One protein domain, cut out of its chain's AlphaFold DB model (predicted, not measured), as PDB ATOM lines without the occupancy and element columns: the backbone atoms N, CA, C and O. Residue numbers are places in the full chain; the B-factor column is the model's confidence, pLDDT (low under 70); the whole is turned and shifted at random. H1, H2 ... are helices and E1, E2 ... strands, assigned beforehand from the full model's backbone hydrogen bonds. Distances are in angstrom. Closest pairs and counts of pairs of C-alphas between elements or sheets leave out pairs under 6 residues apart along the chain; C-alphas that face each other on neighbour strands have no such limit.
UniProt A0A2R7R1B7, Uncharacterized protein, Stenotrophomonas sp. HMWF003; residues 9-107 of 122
ATOM      1  N   ARG A   9     135.011 179.224 205.295       93.94
ATOM      2  CA  ARG A   9     136.243 179.321 206.085       93.94
ATOM      3  C   ARG A   9     136.972 177.979 206.112       93.94
ATOM      4  O   ARG A   9     138.200 177.954 206.032       93.94
ATOM      5  N   THR A  10     136.236 176.878 206.205       95.56
ATOM      6  CA  THR A  10     136.799 175.524 206.159       95.56
ATOM      7  C   THR A  10     137.357 175.205 204.771       95.56
ATOM      8  O   THR A  10     138.497 174.746 204.679       95.56
ATOM      9  N   LYS A  11     136.633 175.528 203.690       96.69
ATOM     10  CA  LYS A  11     137.100 175.368 202.299       96.69
ATOM     11  C   LYS A  11     138.400 176.133 202.049       96.69
ATOM     12  O   LYS A  11     139.357 175.546 201.547       96.69
ATOM     13  N   LYS A  12     138.468 177.401 202.478       96.44
ATOM     14  CA  LYS A  12     139.686 178.226 202.390       96.44
ATOM     15  C   LYS A  12     140.856 177.586 203.140       96.44
ATOM     16  O   LYS A  12     141.915 177.386 202.557       96.44
ATOM     17  N   ARG A  13     140.656 177.183 204.403       95.56
ATOM     18  CA  ARG A  13     141.698 176.514 205.210       95.56
ATOM     19  C   ARG A  13     142.203 175.225 204.559       95.56
ATOM     20  O   ARG A  13     143.410 174.995 204.553       95.56
ATOM     21  N   ARG A  14     141.304 174.411 203.998       95.00
ATOM     22  CA  ARG A  14     141.658 173.171 203.293       95.00
ATOM     23  C   ARG A  14     142.531 173.453 202.073       95.00
ATOM     24  O   ARG A  14     143.593 172.853 201.958       95.00
ATOM     25  N   ALA A  15     142.123 174.387 201.212       95.38
ATOM     26  CA  ALA A  15     142.888 174.756 200.021       95.38
ATOM     27  C   ALA A  15     144.299 175.258 200.381       95.38
ATOM     28  O   ALA A  15     145.284 174.793 199.813       95.38
ATOM     29  N   THR A  16     144.412 176.124 201.395       96.06
ATOM     30  CA  THR A  16     145.711 176.612 201.883       96.06
ATOM     31  C   THR A  16     146.595 175.487 202.422       96.06
ATOM     32  O   THR A  16     147.797 175.482 202.176       96.06
ATOM     33  N   ARG A  17     146.037 174.532 203.179       93.31
ATOM     34  CA  ARG A  17     146.816 173.397 203.702       93.31
ATOM     35  C   ARG A  17     147.252 172.453 202.587       93.31
ATOM     36  O   ARG A  17     148.408 172.055 202.602       93.31
ATOM     37  N   TYR A  18     146.386 172.179 201.611       93.31
ATOM     38  CA  TYR A  18     146.715 171.352 200.449       93.31
ATOM     39  C   TYR A  18     147.904 171.914 199.665       93.31
ATOM     40  O   TYR A  18     148.855 171.192 199.393       93.31
ATOM     41  N   GLN A  19     147.905 173.220 199.378       93.44
ATOM     42  CA  GLN A  19     149.022 173.858 198.675       93.44
ATOM     43  C   GLN A  19     150.361 173.660 199.404       93.44
ATOM     44  O   GLN A  19     151.370 173.389 198.755       93.44
ATOM     45  N   LYS A  20     150.360 173.715 200.745       88.69
ATOM     46  CA  LYS A  20     151.561 173.526 201.576       88.69
ATOM     47  C   LYS A  20     152.132 172.105 201.553       88.69
ATOM     48  O   LYS A  20     153.314 171.958 201.823       88.69
ATOM     49  N   VAL A  21     151.319 171.090 201.260       89.69
ATOM     50  CA  VAL A  21     151.727 169.668 201.264       89.69
ATOM     51  C   VAL A  21     151.588 169.016 199.886       89.69
ATOM     52  O   VAL A  21     151.552 167.798 199.766       89.69
ATOM     53  N   SER A  22     151.490 169.832 198.832       87.31
ATOM     54  CA  SER A  22     151.288 169.372 197.450       87.31
ATOM     55  C   SER A  22     152.444 168.521 196.914       87.31
ATOM     56  O   SER A  22     152.251 167.733 195.991       87.31
ATOM     57  N   LYS A  23     153.632 168.660 197.507       86.69
ATOM     58  CA  LYS A  23     154.786 167.789 197.292       86.69
ATOM     59  C   LYS A  23     155.116 167.108 198.613       86.69
ATOM     60  O   LYS A  23     155.346 167.792 199.608       86.69
ATOM     61  N   VAL A  24     155.127 165.781 198.600       85.31
ATOM     62  CA  VAL A  24     155.479 164.954 199.755       85.31
ATOM     63  C   VAL A  24     156.793 164.258 199.437       85.31
ATOM     64  O   VAL A  24     156.909 163.608 198.402       85.31
ATOM     65  N   ASP A  25     157.770 164.425 200.320       83.75
ATOM     66  CA  ASP A  25     159.050 163.724 200.284       83.75
ATOM     67  C   ASP A  25     159.032 162.677 201.404       83.75
ATOM     68  O   ASP A  25     158.871 163.032 202.576       83.75
ATOM     69  N   VAL A  26     159.104 161.397 201.032       86.00
ATOM     70  CA  VAL A  26     159.136 160.268 201.969       86.00
ATOM     71  C   VAL A  26     160.506 159.622 201.863       86.00
ATOM     72  O   VAL A  26     160.880 159.148 200.792       86.00
ATOM     73  N   ARG A  27     161.238 159.587 202.976       86.06
ATOM     74  CA  ARG A  27     162.617 159.082 203.033       86.06
ATOM     75  C   ARG A  27     162.699 157.814 203.870       86.06
ATOM     76  O   ARG A  27     161.863 157.601 204.742       86.06
ATOM     77  N   ASP A  28     163.712 156.989 203.652       85.19
ATOM     78  CA  ASP A  28     163.981 155.856 204.539       85.19
ATOM     79  C   ASP A  28     164.755 156.329 205.781       85.19
ATOM     80  O   ASP A  28     165.632 157.191 205.697       85.19
ATOM     81  N   TYR A  29     164.391 155.809 206.954       82.06
ATOM     82  CA  TYR A  29     165.021 156.175 208.219       82.06
ATOM     83  C   TYR A  29     166.331 155.409 208.424       82.06
ATOM     84  O   TYR A  29     166.326 154.189 208.584       82.06
ATOM     85  N   THR A  30     167.449 156.132 208.455       82.62
ATOM     86  CA  THR A  30     168.793 155.573 208.674       82.62
ATOM     87  C   THR A  30     169.422 156.107 209.962       82.62
ATOM     88  O   THR A  30     168.900 157.026 210.597       82.62
ATOM     89  N   ARG A  31     170.589 155.567 210.339       79.38
ATOM     90  CA  ARG A  31     171.352 155.975 211.533       79.38
ATOM     91  C   ARG A  31     171.646 157.477 211.610       79.38
ATOM     92  O   ARG A  31     171.692 158.025 212.706       79.38
ATOM     93  N   GLU A  32     171.858 158.125 210.469       74.88
ATOM     94  CA  GLU A  32     172.241 159.543 210.376       74.88
ATOM     95  C   GLU A  32     171.032 160.488 210.285       74.88
ATOM     96  O   GLU A  32     171.181 161.707 210.210       74.88
ATOM     97  N   THR A  33     169.815 159.938 210.284       74.88
ATOM     98  CA  THR A  33     168.588 160.695 210.043       74.88
ATOM     99  C   THR A  33     167.986 161.233 211.347       74.88
ATOM    100  O   THR A  33     167.765 160.476 212.293       74.88
ATOM    101  N   SER A  34     167.639 162.528 211.384       73.56
ATOM    102  CA  SER A  34     166.782 163.103 212.439       73.56
ATOM    103  C   SER A  34     165.300 162.995 212.060       73.56
ATOM    104  O   SER A  34     164.928 163.256 210.915       73.56
ATOM    105  N   LEU A  35     164.435 162.671 213.027       72.38
ATOM    106  CA  LEU A  35     162.978 162.539 212.846       72.38
ATOM    107  C   LEU A  35     162.226 163.888 212.804       72.38
ATOM    108  O   LEU A  35     161.005 163.929 212.955       72.38
ATOM    109  N   ASP A  36     162.920 165.002 212.578       71.62
ATOM    110  CA  ASP A  36     162.317 166.333 212.624       71.62
ATOM    111  C   ASP A  36     161.515 166.670 211.355       71.62
ATOM    112  O   ASP A  36     162.064 166.800 210.262       71.62
ATOM    113  N   ASN A  37     160.206 166.899 211.522       65.94
ATOM    114  CA  ASN A  37     159.291 167.530 210.551       65.94
ATOM    115  C   ASN A  37     159.220 166.909 209.138       65.94
ATOM    116  O   ASN A  37     158.753 167.567 208.205       65.94
ATOM    117  N   LEU A  38     159.633 165.652 208.970       78.50
ATOM    118  CA  LEU A  38     159.627 164.933 207.694       78.50
ATOM    119  C   LEU A  38     158.928 163.576 207.825       78.50
ATOM    120  O   LEU A  38     158.776 163.034 208.919       78.50
ATOM    121  N   ALA A  39     158.470 163.041 206.694       85.06
ATOM    122  CA  ALA A  39     157.873 161.715 206.630       85.06
ATOM    123  C   ALA A  39     158.963 160.669 206.374       85.06
ATOM    124  O   ALA A  39     159.671 160.740 205.367       85.06
ATOM    125  N   TYR A  40     159.061 159.684 207.266       86.81
ATOM    126  CA  TYR A  40     160.044 158.613 207.165       86.81
ATOM    127  C   TYR A  40     159.388 157.236 207.134       86.81
ATOM    128  O   TYR A  40     158.445 156.968 207.882       86.81
ATOM    129  N   ARG A  41     159.923 156.342 206.302       86.94
ATOM    130  CA  ARG A  41     159.674 154.906 206.397       86.94
ATOM    131  C   ARG A  41     160.600 154.332 207.462       86.94
ATOM    132  O   ARG A  41     161.818 154.462 207.368       86.94
ATOM    133  N   ILE A  42     160.010 153.703 208.471       86.81
ATOM    134  CA  ILE A  42     160.721 153.136 209.616       86.81
ATOM    135  C   ILE A  42     160.399 151.646 209.688       86.81
ATOM    136  O   ILE A  42     159.230 151.267 209.649       86.81
ATOM    137  N   ASN A  43     161.434 150.818 209.820       86.75
ATOM    138  CA  ASN A  43     161.305 149.440 210.280       86.75
ATOM    139  C   ASN A  43     161.690 149.409 211.763       86.75
ATOM    140  O   ASN A  43     162.823 149.737 212.112       86.75
ATOM    141  N   GLY A  44     160.739 149.103 212.641       89.50
ATOM    142  CA  GLY A  44     160.960 149.148 214.080       89.50
ATOM    143  C   GLY A  44     159.832 148.499 214.869       89.50
ATOM    144  O   GLY A  44     158.709 148.355 214.383       89.50
ATOM    145  N   ALA A  45     160.131 148.113 216.106       93.25
ATOM    146  CA  ALA A  45     159.156 147.528 217.016       93.25
ATOM    147  C   ALA A  45     158.436 148.629 217.803       93.25
ATOM    148  O   ALA A  45     159.067 149.445 218.476       93.25
ATOM    149  N   HIS A  46     157.107 148.649 217.732       94.12
ATOM    150  CA  HIS A  46     156.279 149.585 218.487       94.12
ATOM    151  C   HIS A  46     155.942 148.993 219.854       94.12
ATOM    152  O   HIS A  46     155.399 147.894 219.947       94.12
ATOM    153  N   VAL A  47     156.227 149.747 220.912       94.25
ATOM    154  CA  VAL A  47     155.954 149.352 222.293       94.25
ATOM    155  C   VAL A  47     154.886 150.270 222.868       94.25
ATOM    156  O   VAL A  47     155.056 151.491 222.914       94.25
ATOM    157  N   HIS A  48     153.793 149.669 223.331       94.62
ATOM    158  CA  HIS A  48     152.767 150.346 224.112       94.62
ATOM    159  C   HIS A  48     152.805 149.854 225.553       94.62
ATOM    160  O   HIS A  48     152.639 148.665 225.816       94.62
ATOM    161  N   ILE A  49     153.005 150.785 226.481       93.75
ATOM    162  CA  ILE A  49     152.991 150.526 227.919       93.75
ATOM    163  C   ILE A  49     151.711 151.145 228.468       93.75
ATOM    164  O   ILE A  49     151.534 152.360 228.386       93.75
ATOM    165  N   ASP A  50     150.819 150.311 228.994       95.44
ATOM    166  CA  ASP A  50     149.527 150.731 229.531       95.44
ATOM    167  C   ASP A  50     149.550 150.722 231.065       95.44
ATOM    168  O   ASP A  50     149.816 149.693 231.691       95.44
ATOM    169  N   ILE A  51     149.279 151.875 231.680       94.56
ATOM    170  CA  ILE A  51     149.100 151.990 233.128       94.56
ATOM    171  C   ILE A  51     147.630 151.702 233.460       94.56
ATOM    172  O   ILE A  51     146.786 152.598 233.547       94.56
ATOM    173  N   VAL A  52     147.334 150.420 233.659       95.56
ATOM    174  CA  VAL A  52     145.966 149.876 233.723       95.56
ATOM    175  C   VAL A  52     145.095 150.413 234.866       95.56
ATOM    176  O   VAL A  52     143.873 150.370 234.779       95.56
ATOM    177  N   ASN A  53     145.694 150.957 235.926       94.69
ATOM    178  CA  ASN A  53     145.003 151.420 237.134       94.69
ATOM    179  C   ASN A  53     144.791 152.947 237.188       94.69
ATOM    180  O   ASN A  53     144.493 153.493 238.252       94.69
ATOM    181  N   LEU A  54     144.912 153.670 236.064       94.31
ATOM    182  CA  LEU A  54     144.577 155.102 236.036       94.31
ATOM    183  C   LEU A  54     143.116 155.354 236.445       94.31
ATOM    184  O   LEU A  54     142.833 156.316 237.159       94.31
ATOM    185  N   GLN A  55     142.195 154.490 236.017       93.56
ATOM    186  CA  GLN A  55     140.776 154.638 236.335       93.56
ATOM    187  C   GLN A  55     140.531 154.560 237.848       93.56
ATOM    188  O   GLN A  55     139.762 155.355 238.385       93.56
ATOM    189  N   ASP A  56     141.236 153.682 238.558       94.94
ATOM    190  CA  ASP A  56     141.146 153.579 240.019       94.94
ATOM    191  C   ASP A  56     141.660 154.853 240.700       94.94
ATOM    192  O   ASP A  56     141.085 155.329 241.678       94.94
ATOM    193  N   MET A  57     142.713 155.461 240.148       94.88
ATOM    194  CA  MET A  57     143.245 156.728 240.651       94.88
ATOM    195  C   MET A  57     142.266 157.892 240.463       94.88
ATOM    196  O   MET A  57     142.163 158.748 241.344       94.88
ATOM    197  N   LEU A  58     141.535 157.923 239.346       94.50
ATOM    198  CA  LEU A  58     140.483 158.916 239.105       94.50
ATOM    199  C   LEU A  58     139.270 158.699 240.024       94.50
ATOM    200  O   LEU A  58     138.684 159.675 240.487       94.50
ATOM    201  N   ASN A  59     138.977 157.444 240.376       95.19
ATOM    202  CA  ASN A  59     137.882 157.054 241.270       95.19
ATOM    203  C   ASN A  59     138.306 156.884 242.741       95.19
ATOM    204  O   ASN A  59     137.598 156.260 243.528       95.19
ATOM    205  N   CYS A  60     139.446 157.450 243.152       93.75
ATOM    206  CA  CYS A  60     139.924 157.329 244.536       93.75
ATOM    207  C   CYS A  60     139.096 158.129 245.566       93.75
ATOM    208  O   CYS A  60     139.372 158.068 246.766       93.75
ATOM    209  N   THR A  61     138.104 158.896 245.107       93.50
ATOM    210  CA  THR A  61     137.109 159.618 245.910       93.50
ATOM    211  C   THR A  61     135.715 159.404 245.318       93.50
ATOM    212  O   THR A  61     135.585 159.193 244.118       93.50
ATOM    213  N   ASN A  62     134.661 159.520 246.137       93.38
ATOM    214  CA  ASN A  62     133.267 159.318 245.694       93.38
ATOM    215  C   ASN A  62     132.801 160.306 244.611       93.38
ATOM    216  O   ASN A  62     131.833 160.039 243.907       93.38
ATOM    217  N   VAL A  63     133.449 161.468 244.526       94.56
ATOM    218  CA  VAL A  63     133.175 162.507 243.531       94.56
ATOM    219  C   VAL A  63     134.492 162.882 242.872       94.56
ATOM    220  O   VAL A  63     135.514 163.008 243.556       94.56
ATOM    221  N   GLU A  64     134.462 163.069 241.557       94.56
ATOM    222  CA  GLU A  64     135.598 163.578 240.801       94.56
ATOM    223  C   GLU A  64     135.816 165.066 241.114       94.56
ATOM    224  O   GLU A  64     134.924 165.898 240.948       94.56
ATOM    225  N   GLY A  65     137.006 165.405 241.600       94.81
ATOM    226  CA  GLY A  65     137.354 166.764 241.995       94.81
ATOM    227  C   GLY A  65     138.859 166.944 242.149       94.81
ATOM    228  O   GLY A  65     139.653 166.052 241.855       94.81
ATOM    229  N   GLU A  66     139.281 168.099 242.660       97.00
ATOM    230  CA  GLU A  66     140.705 168.460 242.679       97.00
ATOM    231  C   GLU A  66     141.614 167.430 243.359       97.00
ATOM    232  O   GLU A  66     142.755 167.232 242.940       97.00
ATOM    233  N   THR A  67     141.137 166.788 244.426       95.69
ATOM    234  CA  THR A  67     141.940 165.834 245.198       95.69
ATOM    235  C   THR A  67     142.269 164.585 244.384       95.69
ATOM    236  O   THR A  67     143.432 164.170 244.381       95.69
ATOM    237  N   CYS A  68     141.296 163.997 243.674       96.19
ATOM    238  CA  CYS A  68     141.572 162.831 242.835       96.19
ATOM    239  C   CYS A  68     142.449 163.217 241.639       96.19
ATOM    240  O   CYS A  68     143.421 162.518 241.362       96.19
ATOM    241  N   HIS A  69     142.233 164.386 241.025       97.19
ATOM    242  CA  HIS A  69     143.076 164.878 239.926       97.19
ATOM    243  C   HIS A  69     144.522 165.131 240.351       97.19
ATOM    244  O   HIS A  69     145.442 164.678 239.675       97.19
ATOM    245  N   LYS A  70     144.762 165.785 241.497       97.25
ATOM    246  CA  LYS A  70     146.122 165.997 242.030       97.25
ATOM    247  C   LYS A  70     146.846 164.664 242.253       97.25
ATOM    248  O   LYS A  70     148.034 164.546 241.945       97.25
ATOM    249  N   ARG A  71     146.136 163.648 242.756       96.12
ATOM    250  CA  ARG A  71     146.681 162.295 242.952       96.12
ATOM    251  C   ARG A  71     146.949 161.588 241.624       96.12
ATOM    252  O   ARG A  71     148.049 161.069 241.455       96.12
ATOM    253  N   ALA A  72     146.008 161.620 240.684       96.19
ATOM    254  CA  ALA A  72     146.150 161.017 239.361       96.19
ATOM    255  C   ALA A  72     147.305 161.648 238.565       96.19
ATOM    256  O   ALA A  72     148.141 160.931 238.025       96.19
ATOM    257  N   LEU A  73     147.437 162.978 238.576       96.62
ATOM    258  CA  LEU A  73     148.545 163.681 237.923       96.62
ATOM    259  C   LEU A  73     149.898 163.336 238.552       96.62
ATOM    260  O   LEU A  73     150.869 163.094 237.837       96.62
ATOM    261  N   ARG A  74     149.976 163.272 239.888       96.81
ATOM    262  CA  ARG A  74     151.201 162.840 240.576       96.81
ATOM    263  C   ARG A  74     151.551 161.396 240.222       96.81
ATOM    264  O   ARG A  74     152.716 161.106 239.963       96.81
ATOM    265  N   PHE A  75     150.557 160.516 240.197       96.25
ATOM    266  CA  PHE A  75     150.709 159.114 239.831       96.25
ATOM    267  C   PHE A  75     151.229 158.955 238.396       96.25
ATOM    268  O   PHE A  75     152.253 158.298 238.198       96.25
ATOM    269  N   LEU A  76     150.605 159.627 237.424       96.38
ATOM    270  CA  LEU A  76     151.043 159.633 236.027       96.38
ATOM    271  C   LEU A  76     152.459 160.194 235.887       96.38
ATOM    272  O   LEU A  76     153.282 159.589 235.214       96.38
ATOM    273  N   ASN A  77     152.782 161.298 236.567       96.44
ATOM    274  CA  ASN A  77     154.113 161.903 236.507       96.44
ATOM    275  C   ASN A  77     155.212 160.967 237.043       96.44
ATOM    276  O   ASN A  77     156.289 160.882 236.458       96.44
ATOM    277  N   LEU A  78     154.960 160.249 238.143       96.81
ATOM    278  CA  LEU A  78     155.939 159.314 238.707       96.81
ATOM    279  C   LEU A  78     156.237 158.158 237.743       96.81
ATOM    280  O   LEU A  78     157.407 157.890 237.464       96.81
ATOM    281  N   HIS A  79     155.197 157.533 237.185       95.94
ATOM    282  CA  HIS A  79     155.357 156.443 236.217       95.94
ATOM    283  C   HIS A  79     155.980 156.941 234.918       95.94
ATOM    284  O   HIS A  79     156.922 156.335 234.415       95.94
ATOM    285  N   TYR A  80     155.529 158.094 234.425       95.50
ATOM    286  CA  TYR A  80     156.107 158.741 233.259       95.50
ATOM    287  C   TYR A  80     157.615 158.940 233.418       95.50
ATOM    288  O   TYR A  80     158.373 158.562 232.531       95.50
ATOM    289  N   ARG A  81     158.074 159.491 234.551       96.56
ATOM    290  CA  ARG A  81     159.505 159.741 234.786       96.56
ATOM    291  C   ARG A  81     160.316 158.449 234.843       96.56
ATOM    292  O   ARG A  81     161.432 158.431 234.329       96.56
ATOM    293  N   ALA A  82     159.772 157.404 235.463       96.12
ATOM    294  CA  ALA A  82     160.427 156.102 235.547       96.12
ATOM    295  C   ALA A  82     160.565 155.457 234.161       96.12
ATOM    296  O   ALA A  82     161.674 155.133 233.746       96.12
ATOM    297  N   VAL A  83     159.464 155.355 233.412       94.75
ATOM    298  CA  VAL A  83     159.476 154.758 232.071       94.75
ATOM    299  C   VAL A  83     160.308 155.601 231.106       94.75
ATOM    300  O   VAL A  83     161.123 155.055 230.376       94.75
ATOM    301  N   HIS A  84     160.197 156.932 231.147       94.62
ATOM    302  CA  HIS A  84     161.025 157.820 230.328       94.62
ATOM    303  C   HIS A  84     162.521 157.576 230.548       94.62
ATOM    304  O   HIS A  84     163.278 157.547 229.585       94.62
ATOM    305  N   ARG A  85     162.958 157.392 231.802       96.12
ATOM    306  CA  ARG A  85     164.360 157.075 232.094       96.12
ATOM    307  C   ARG A  85     164.780 155.760 231.434       96.12
ATOM    308  O   ARG A  85     165.797 155.752 230.756       96.12
ATOM    309  N   ILE A  86     163.969 154.709 231.563       95.19
ATOM    310  CA  ILE A  86     164.230 153.404 230.936       95.19
ATOM    311  C   ILE A  86     164.324 153.539 229.413       95.19
ATOM    312  O   ILE A  86     165.241 152.998 228.802       95.19
ATOM    313  N   LEU A  87     163.404 154.284 228.793       93.56
ATOM    314  CA  LEU A  87     163.390 154.495 227.345       93.56
ATOM    315  C   LEU A  87     164.643 155.230 226.852       93.56
ATOM    316  O   LEU A  87     165.190 154.853 225.815       93.56
ATOM    317  N   VAL A  88     165.104 156.242 227.596       92.81
ATOM    318  CA  VAL A  88     166.346 156.975 227.301       92.81
ATOM    319  C   VAL A  88     167.570 156.073 227.465       92.81
ATOM    320  O   VAL A  88     168.422 156.050 226.584       92.81
ATOM    321  N   GLU A  89     167.652 155.313 228.559       95.25
ATOM    322  CA  GLU A  89     168.757 154.375 228.817       95.25
ATOM    323  C   GLU A  89     168.810 153.237 227.787       95.25
ATOM    324  O   GLU A  89     169.889 152.758 227.452       95.25
ATOM    325  N   SER A  90     167.655 152.843 227.247       92.50
ATOM    326  CA  SER A  90     167.530 151.806 226.215       92.50
ATOM    327  C   SER A  90     167.680 152.344 224.787       92.50
ATOM    328  O   SER A  90     167.473 151.591 223.840       92.50
ATOM    329  N   ASP A  91     167.996 153.634 224.616       89.69
ATOM    330  CA  ASP A  91     168.204 154.268 223.305       89.69
ATOM    331  C   ASP A  91     166.993 154.114 222.354       89.69
ATOM    332  O   ASP A  91     167.109 153.905 221.143       89.69
ATOM    333  N   THR A  92     165.792 154.190 222.938       91.12
ATOM    334  CA  THR A  92     164.512 154.073 222.225       91.12
ATOM    335  C   THR A  92     163.908 155.442 221.930       91.12
ATOM    336  O   THR A  92     164.084 156.404 222.680       91.12
ATOM    337  N   VAL A  93     163.137 155.536 220.844       89.25
ATOM    338  CA  VAL A  93     162.446 156.776 220.480       89.25
ATOM    339  C   VAL A  93     161.089 156.800 221.165       89.25
ATOM    340  O   VAL A  93     160.186 156.038 220.823       89.25
ATOM    341  N   ARG A  94     160.909 157.706 222.123       90.75
ATOM    342  CA  ARG A  94     159.587 157.959 222.698       90.75
ATOM    343  C   ARG A  94     158.750 158.793 221.729       90.75
ATOM    344  O   ARG A  94     159.157 159.891 221.363       90.75
ATOM    345  N   VAL A  95     157.562 158.301 221.394       91.62
ATOM    346  CA  VAL A  95     156.634 158.967 220.471       91.62
ATOM    347  C   VAL A  95     155.689 159.890 221.225       91.62
ATOM    348  O   VAL A  95     155.654 161.086 220.952       91.62
ATOM    349  N   ASP A  96     154.944 159.354 222.192       93.75
ATOM    350  CA  ASP A  96     153.947 160.124 222.934       93.75
ATOM    351  C   ASP A  96     153.618 159.481 224.292       93.75
ATOM    352  O   ASP A  96     153.914 158.308 224.551       93.75
ATOM    353  N   PHE A  97     152.981 160.259 225.163       92.81
ATOM    354  CA  PHE A  97     152.326 159.785 226.373       92.81
ATOM    355  C   PHE A  97     150.879 160.285 226.394       92.81
ATOM    356  O   PHE A  97     150.598 161.426 226.765       92.81
ATOM    357  N   HIS A  98     149.960 159.413 225.982       92.50
ATOM    358  CA  HIS A  98     148.552 159.733 225.805       92.50
ATOM    359  C   HIS A  98     147.696 159.040 226.870       92.50
ATOM    360  O   HIS A  98     147.482 157.824 226.842       92.50
ATOM    361  N   ASN A  99     147.167 159.844 227.796       89.00
ATOM    362  CA  ASN A  99     146.427 159.384 228.969       89.00
ATOM    363  C   ASN A  99     147.274 158.432 229.836       89.00
ATOM    364  O   ASN A  99     148.288 158.854 230.385       89.00
ATOM    365  N   GLN A 100     146.891 157.158 229.947       91.31
ATOM    366  CA  GLN A 100     147.648 156.136 230.668       91.31
ATOM    367  C   GLN A 100     148.637 155.356 229.789       91.31
ATOM    368  O   GLN A 100     149.362 154.502 230.296       91.31
ATOM    369  N   ARG A 101     148.642 155.603 228.473       94.06
ATOM    370  CA  ARG A 101     149.401 154.812 227.501       94.06
ATOM    371  C   ARG A 101     150.641 155.565 227.053       94.06
ATOM    372  O   ARG A 101     150.552 156.655 226.492       94.06
ATOM    373  N   MET A 102     151.802 154.956 227.256       94.19
ATOM    374  CA  MET A 102     153.061 155.432 226.693       94.19
ATOM    375  C   MET A 102     153.379 154.675 225.412       94.19
ATOM    376  O   MET A 102     153.265 153.451 225.369       94.19
ATOM    377  N   HIS A 103     153.776 155.410 224.374       95.69
ATOM    378  CA  HIS A 103     154.183 154.856 223.090       95.69
ATOM    379  C   HIS A 103     155.661 155.147 222.837       95.69
ATOM    380  O   HIS A 103     156.107 156.297 222.888       95.69
ATOM    381  N   ALA A 104     156.413 154.093 222.545       94.62
ATOM    382  CA  ALA A 104     157.791 154.165 222.092       94.62
ATOM    383  C   ALA A 104     158.002 153.291 220.851       94.62
ATOM    384  O   ALA A 104     157.214 152.387 220.563       94.62
ATOM    385  N   VAL A 105     159.075 153.565 220.119       93.44
ATOM    386  CA  VAL A 105     159.520 152.779 218.970       93.44
ATOM    387  C   VAL A 105     160.991 152.433 219.155       93.44
ATOM    388  O   VAL A 105     161.825 153.299 219.428       93.44
ATOM    389  N   VAL A 106     161.299 151.150 218.997       92.75
ATOM    390  CA  VAL A 106     162.662 150.626 218.945       92.75
ATOM    391  C   VAL A 106     163.057 150.514 217.480       92.75
ATOM    392  O   VAL A 106     162.447 149.758 216.728       92.75
ATOM    393  N   THR A 107     164.058 151.286 217.070       89.69
ATOM    394  CA  THR A 107     164.538 151.350 215.677       89.69
ATOM    395  C   THR A 107     165.916 150.719 215.487       89.69
ATOM    396  O   THR A 107     166.425 150.682 214.369       89.69
TER     397      THR A 107
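Overview. This is residues 9 to 107 of the 122 residues of an uncharacterized protein of Stenotrophomonas sp. HMWF003 (UniProt A0A2R7R1B7). A small three-stranded sheet, E3 E5 E4, has the long helix H3 over one face, and the first part of H3 reaches past the sheet to where the short H2 packs on it. From this two-layer slab a loose arm leads away through the small strand pair E1 and E2 to H1, giving a wide V in which residues 9 to 23 stick out. The printed part has 99 residues, with three named helices and five named strands in the order H1 E1 E2 E3 H2 H3 E4 E5, a mixed class of helices and strands; the larger sheet is antiparallel, the pair E1 and E2 parallel. The whole is only just extended, close to loose, with a radius of gyration of the C-alphas of 19.3 A, and it is flat, spanning 53 by 44 by 15 A.

Arrangement. In the larger sheet E5, residues 101 to 106, is the inner strand between the edge strands E3, residues 45 to 50, and E4, residues 93 to 98. E3 and E5 are antiparallel at 160 degrees, with N 47 and O 104 2.8 A apart, within hydrogen-bond range. E4 and E5 form a hairpin at 167 degrees, with N 105 and O 93 2.8 A apart, also within range. H3, residues 66 to 89, is on the sheet at a height of 8.6 A, over E5 and E4. It runs along the strands, at 9 degrees to E4 on the local plane. The closest C-alphas of H3 and E4 are those of Leu 87 and Arg 94, 6.9 A apart. H2, residues 54 to 58, is not on the sheet; it touches H3, with residues 68 to 76 of H3 alone, and the closest C-alphas are those of Met 57 and Ala 72, 5.3 A apart. E3, H2, H3 and E4 make a split strand-helix-strand unit, two strands running the same way with E5 between them, and its crossover is right-handed. E1, residues 26 to 28, and E2, residues 39 to 41, are parallel at 40 degrees, with N 41 and O 27 2.8 A apart, within hydrogen-bond range. E2 and E3 are apart. H1, residues 9 to 20, touches no helix and is not on the larger sheet. In H1, H2 and H3 every O i to N i+4 pair is within hydrogen-bond range.

Along the chain. H3 measures 34.3 A from C-alpha 66 at (140.705, 168.460, 242.679) to C-alpha 89. E5 measures 16.3 A, E3 16.1 A and E4 15.2 A. H2 is 6.4 A long, and E1 and E2 are 7.0 A each. H1 measures 17.0 A and begins at C-alpha 9, (136.243, 179.321, 206.085); E5 ends at C-alpha 106, (162.662, 150.626, 218.945).

Size, cuts and confidence. The C-alphas of Lys 23 and Asn 62 are the two farthest apart, at 53.6 A. The printed part has no cut and no long link. The mean pLDDT of the printed part is 91.3, and residue 37 is under 70.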